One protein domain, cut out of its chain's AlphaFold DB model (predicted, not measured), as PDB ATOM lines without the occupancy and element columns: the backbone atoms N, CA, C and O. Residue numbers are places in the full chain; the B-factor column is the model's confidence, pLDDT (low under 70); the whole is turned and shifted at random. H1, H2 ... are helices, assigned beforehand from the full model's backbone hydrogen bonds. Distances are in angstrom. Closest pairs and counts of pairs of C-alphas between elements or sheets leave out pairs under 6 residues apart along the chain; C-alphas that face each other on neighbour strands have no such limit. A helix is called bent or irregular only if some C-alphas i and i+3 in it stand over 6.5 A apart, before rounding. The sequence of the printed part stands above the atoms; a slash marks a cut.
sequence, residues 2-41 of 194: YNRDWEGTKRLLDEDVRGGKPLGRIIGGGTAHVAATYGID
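This is residues 2 to 41 of the 194 residues of the protein "AFOR_C domain-containing protein" of Dehalococcoidia bacterium (UniProt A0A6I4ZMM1). Three helices form a flat, open hook: H1 is one arm, its last part makes a corner with H2, and H2 and H3 form a short helical hairpin. Residues 2 to 11, of which 6 to 11 belong to H1, stick out from this hairpin. The printed part has 40 residues with three named helices in the order H1, H2, H3 and no named strand, and its class is all helix. It is only just compact, close to loose, with a radius of gyration of the C-alphas of 10.8 A, and spans 28 by 26 by 11 A.

H1 is residues 6 to 17, 15.3 A from first to last C-alpha, and begins at C-alpha 6 at (9.982, -25.750, -34.504). It is neither bent nor irregular, but only just: C-alphas 14 and 17 are 6.4 A apart. H2 is residues 22 to 28, 9.8 A long. H3 is residues 31 to 38, 10.8 A long, and ends at C-alpha 38 at (-0.985, -7.586, -38.822).

H1 touches H2 with residues 12 to 17 alone, and the closest C-alphas, those of Val 17 and Gly 24, are 3.7 A apart. Their lines are about perpendicular, at 75 degrees. H2 touches H3, and the closest C-alphas, those of Ile 26 and Val 34, are 5.9 A apart. This hairpin has a shallow tilt of 32 degrees, and its helices run opposite ways. H1 and H3 are apart. In H2 and H3 every O i to N i+4 pair is within hydrogen-bond range; in H1 it is 7 of 8.

The C-alphas farthest apart, those of Gly 19 and Asp 41, are 28.3 A apart. The printed part has no cut, and both links, H1 to H2 and H2 to H3, are tight. The mean pLDDT of the printed part is 93.6, and residues 2 to 3 are under 70.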
ATOM      1  N   TYR A   2       4.105 -27.478 -45.127       50.69
ATOM      2  CA  TYR A   2       3.983 -27.083 -43.720       50.69
ATOM      3  C   TYR A   2       5.347 -26.546 -43.294       50.69
ATOM      4  O   TYR A   2       6.333 -27.279 -43.382       50.69
ATOM      5  N   ASN A   3       5.428 -25.267 -42.934       57.41
ATOM      6  CA  ASN A   3       6.660 -24.701 -42.413       57.41
ATOM      7  C   ASN A   3       6.887 -25.324 -41.027       57.41
ATOM      8  O   ASN A   3       6.104 -25.101 -40.110       57.41
ATOM      9  N   ARG A   4       7.888 -26.201 -40.917       79.88
ATOM     10  CA  ARG A   4       8.193 -26.991 -39.712       79.88
ATOM     11  C   ARG A   4       9.277 -26.315 -38.866       79.88
ATOM     12  O   ARG A   4      10.145 -27.003 -38.332       79.88
ATOM     13  N   ASP A   5       9.262 -24.986 -38.778       93.38
ATOM     14  CA  ASP A   5      10.248 -24.218 -38.006       93.38
ATOM     15  C   ASP A   5       9.968 -24.306 -36.495       93.38
ATOM     16  O   ASP A   5       9.549 -23.352 -35.840       93.38
ATOM     17  N   TRP A   6      10.166 -25.498 -35.932       93.75
ATOM     18  CA  TRP A   6       9.982 -25.750 -34.504       93.75
ATOM     19  C   TRP A   6      11.004 -24.985 -33.651       93.75
ATOM     20  O   TRP A   6      10.699 -24.625 -32.514       93.75
ATOM     21  N   GLU A   7      12.193 -24.700 -34.190       95.56
ATOM     22  CA  GLU A   7      13.196 -23.865 -33.524       95.56
ATOM     23  C   GLU A   7      12.702 -22.422 -33.397       95.56
ATOM     24  O   GLU A   7      12.833 -21.821 -32.332       95.56
ATOM     25  N   GLY A   8      12.083 -21.885 -34.452       94.94
ATOM     26  CA  GLY A   8      11.402 -20.595 -34.434       94.94
ATOM     27  C   GLY A   8      10.283 -20.535 -33.410       94.94
ATOM     28  O   GLY A   8      10.270 -19.614 -32.595       94.94
ATOM     29  N   THR A   9       9.408 -21.542 -33.370       94.25
ATOM     30  CA  THR A   9       8.351 -21.625 -32.349       94.25
ATOM     31  C   THR A   9       8.930 -21.639 -30.935       94.25
ATOM     32  O   THR A   9       8.433 -20.926 -30.065       94.25
ATOM     33  N   LYS A  10      10.009 -22.395 -30.689       95.62
ATOM     34  CA  LYS A  10      10.672 -22.406 -29.378       95.62
ATOM     35  C   LYS A  10      11.238 -21.043 -29.003       95.62
ATOM     36  O   LYS A  10      10.947 -20.572 -27.913       95.62
ATOM     37  N   ARG A  11      11.997 -20.391 -29.893       96.56
ATOM     38  CA  ARG A  11      12.536 -19.042 -29.634       96.56
ATOM     39  C   ARG A  11      11.419 -18.044 -29.335       96.56
ATOM     40  O   ARG A  11      11.525 -17.281 -28.379       96.56
ATOM     41  N   LEU A  12      10.332 -18.097 -30.105       96.12
ATOM     42  CA  LEU A  12       9.181 -17.223 -29.909       96.12
ATOM     43  C   LEU A  12       8.588 -17.374 -28.498       96.12
ATOM     44  O   LEU A  12       8.309 -16.379 -27.833       96.12
ATOM     45  N   LEU A  13       8.423 -18.606 -28.017       95.62
ATOM     46  CA  LEU A  13       7.871 -18.865 -26.685       95.62
ATOM     47  C   LEU A  13       8.877 -18.566 -25.561       95.62
ATOM     48  O   LEU A  13       8.555 -17.845 -24.613       95.62
ATOM     49  N   ASP A  14      10.090 -19.108 -25.660       96.62
ATOM     50  CA  ASP A  14      11.085 -19.092 -24.583       96.62
ATOM     51  C   ASP A  14      11.802 -17.750 -24.444       96.62
ATOM     52  O   ASP A  14      12.187 -17.376 -23.336       96.62
ATOM     53  N   GLU A  15      11.971 -17.011 -25.541       97.06
ATOM     54  CA  GLU A  15      12.657 -15.724 -25.519       97.06
ATOM     55  C   GLU A  15      11.690 -14.550 -25.636       97.06
ATOM     56  O   GLU A  15      11.781 -13.611 -24.845       97.06
ATOM     57  N   ASP A  16      10.785 -14.554 -26.617       97.88
ATOM     58  CA  ASP A  16       9.975 -13.367 -26.901       97.88
ATOM     59  C   ASP A  16       8.795 -13.242 -25.937       97.88
ATOM     60  O   ASP A  16       8.668 -12.213 -25.267       97.88
ATOM     61  N   VAL A  17       7.959 -14.284 -25.826       96.62
ATOM     62  CA  VAL A  17       6.796 -14.304 -24.922       96.62
ATOM     63  C   VAL A  17       7.255 -14.285 -23.466       96.62
ATOM     64  O   VAL A  17       6.917 -13.355 -22.733       96.62
ATOM     65  N   ARG A  18       8.083 -15.252 -23.047       96.50
ATOM     66  CA  ARG A  18       8.591 -15.322 -21.665       96.50
ATOM     67  C   ARG A  18       9.420 -14.094 -21.283       96.50
ATOM     68  O   ARG A  18       9.349 -13.653 -20.139       96.50
ATOM     69  N   GLY A  19      10.185 -13.535 -22.221       96.56
ATOM     70  CA  GLY A  19      10.972 -12.320 -22.002       96.56
ATOM     71  C   GLY A  19      10.164 -11.020 -22.055       96.56
ATOM     72  O   GLY A  19      10.730  -9.952 -21.831       96.56
ATOM     73  N   GLY A  20       8.863 -11.070 -22.368       96.19
ATOM     74  CA  GLY A  20       8.000  -9.889 -22.444       96.19
ATOM     75  C   GLY A  20       8.400  -8.891 -23.536       96.19
ATOM     76  O   GLY A  20       8.109  -7.695 -23.402       96.19
ATOM     77  N   LYS A  21       9.074  -9.362 -24.595       97.94
ATOM     78  CA  LYS A  21       9.511  -8.542 -25.735       97.94
ATOM     79  C   LYS A  21       8.301  -8.055 -26.549       97.94
ATOM     80  O   LYS A  21       7.238  -8.672 -26.474       97.94
ATOM     81  N   PRO A  22       8.429  -6.993 -27.373       97.31
ATOM     82  CA  PRO A  22       7.307  -6.468 -28.158       97.31
ATOM     83  C   PRO A  22       6.575  -7.528 -28.993       97.31
ATOM     84  O   PRO A  22       5.356  -7.629 -28.902       97.31
ATOM     85  N   LEU A  23       7.312  -8.376 -29.721       96.69
ATOM     86  CA  LEU A  23       6.723  -9.481 -30.487       96.69
ATOM     87  C   LEU A  23       5.992 -10.487 -29.584       96.69
ATOM     88  O   LEU A  23       4.882 -10.905 -29.894       96.69
ATOM     89  N   GLY A  24       6.585 -10.829 -28.440       97.38
ATOM     90  CA  GLY A  24       5.978 -11.730 -27.466       97.38
ATOM     91  C   GLY A  24       4.668 -11.204 -26.886       97.38
ATOM     92  O   GLY A  24       3.753 -11.987 -26.660       97.38
ATOM     93  N   ARG A  25       4.535  -9.885 -26.696       96.88
ATOM     94  CA  ARG A  25       3.275  -9.261 -26.252       96.88
ATOM     95  C   ARG A  25       2.189  -9.335 -27.318       96.88
ATOM     96  O   ARG A  25       1.045  -9.598 -26.974       96.88
ATOM     97  N   ILE A  26       2.555  -9.142 -28.587       97.12
ATOM     98  CA  ILE A  26       1.621  -9.280 -29.711       97.12
ATOM     99  C   ILE A  26       1.127 -10.729 -29.787       97.12
ATOM    100  O   ILE A  26      -0.074 -10.970 -29.762       97.12
ATOM    101  N   ILE A  27       2.042 -11.704 -29.797       95.69
ATOM    102  CA  ILE A  27       1.686 -13.130 -29.844       95.69
ATOM    103  C   ILE A  27       0.904 -13.570 -28.598       95.69
ATOM    104  O   ILE A  27      -0.081 -14.296 -28.710       95.69
ATOM    105  N   GLY A  28       1.294 -13.093 -27.415       94.69
ATOM    106  CA  GLY A  28       0.608 -13.372 -26.154       94.69
ATOM    107  C   GLY A  28      -0.797 -12.769 -26.051       94.69
ATOM    108  O   GLY A  28      -1.560 -13.194 -25.191       94.69
ATOM    109  N   GLY A  29      -1.159 -11.825 -26.928       94.56
ATOM    110  CA  GLY A  29      -2.514 -11.279 -27.030       94.56
ATOM    111  C   GLY A  29      -3.532 -12.227 -27.679       94.56
ATOM    112  O   GLY A  29      -4.718 -11.914 -27.700       94.56
ATOM    113  N   GLY A  30      -3.090 -13.377 -28.200       95.50
ATOM    114  CA  GLY A  30      -3.955 -14.392 -28.800       95.50
ATOM    115  C   GLY A  30      -4.257 -14.163 -30.284       95.50
ATOM    116  O   GLY A  30      -3.981 -13.108 -30.857       95.50
ATOM    117  N   THR A  31      -4.829 -15.182 -30.928       96.25
ATOM    118  CA  THR A  31      -4.977 -15.263 -32.392       96.25
ATOM    119  C   THR A  31      -5.729 -14.077 -32.997       96.25
ATOM    120  O   THR A  31      -5.269 -13.514 -33.991       96.25
ATOM    121  N   ALA A  32      -6.847 -13.662 -32.392       96.50
ATOM    122  CA  ALA A  32      -7.629 -12.521 -32.870       96.50
ATOM    123  C   ALA A  32      -6.829 -11.207 -32.814       96.50
ATOM    124  O   ALA A  32      -6.823 -10.435 -33.771       96.50
ATOM    125  N   HIS A  33      -6.091 -10.982 -31.722       96.94
ATOM    126  CA  HIS A  33      -5.260  -9.792 -31.549       96.94
ATOM    127  C   HIS A  33      -4.091  -9.752 -32.538       96.94
ATOM    128  O   HIS A  33      -3.827  -8.714 -33.151       96.94
ATOM    129  N   VAL A  34      -3.403 -10.883 -32.725       97.06
ATOM    130  CA  VAL A  34      -2.314 -11.012 -33.703       97.06
ATOM    131  C   VAL A  34      -2.827 -10.697 -35.103       97.06
ATOM    132  O   VAL A  34      -2.214  -9.905 -35.816       97.06
ATOM    133  N   ALA A  35      -3.967 -11.272 -35.487       96.75
ATOM    134  CA  ALA A  35      -4.541 -11.044 -36.801       96.75
ATOM    135  C   ALA A  35      -4.902  -9.573 -37.038       96.75
ATOM    136  O   ALA A  35      -4.496  -9.011 -38.053       96.75
ATOM    137  N   ALA A  36      -5.565  -8.927 -36.076       96.31
ATOM    138  CA  ALA A  36      -5.881  -7.503 -36.154       96.31
ATOM    139  C   ALA A  36      -4.616  -6.629 -36.244       96.31
ATOM    140  O   ALA A  36      -4.567  -5.686 -37.027       96.31
ATOM    141  N   THR A  37      -3.568  -6.972 -35.487       97.38
ATOM    142  CA  THR A  37      -2.293  -6.231 -35.474       97.38
ATOM    143  C   THR A  37      -1.586  -6.262 -36.829       97.38
ATOM    144  O   THR A  37      -0.962  -5.277 -37.222       97.38
ATOM    145  N   TYR A  38      -1.675  -7.384 -37.546       96.81
ATOM    146  CA  TYR A  38      -0.985  -7.586 -38.822       96.81
ATOM    147  C   TYR A  38      -1.888  -7.462 -40.057       96.81
ATOM    148  O   TYR A  38      -1.393  -7.637 -41.169       96.81
ATOM    149  N   GLY A  39      -3.180  -7.156 -39.892       96.62
ATOM    150  CA  GLY A  39      -4.138  -7.069 -41.000       96.62
ATOM    151  C   GLY A  39      -4.359  -8.412 -41.706       96.62
ATOM    152  O   GLY A  39      -4.317  -8.480 -42.931       96.62
ATOM    153  N   ILE A  40      -4.509  -9.493 -40.936       95.81
ATOM    154  CA  ILE A  40      -4.749 -10.847 -41.451       95.81
ATOM    155  C   ILE A  40      -6.253 -11.128 -41.442       95.81
ATOM    156  O   ILE A  40      -6.858 -11.148 -40.376       95.81
ATOM    157  N   ASP A  41      -6.824 -11.441 -42.605       91.62
ATOM    158  CA  ASP A  41      -8.270 -11.700 -42.735       91.62
ATOM    159  C   ASP A  41      -8.652 -13.165 -42.458       91.62
ATOM    160  O   ASP A  41      -9.747 -13.475 -41.988       91.62
TER     161      ASP A  41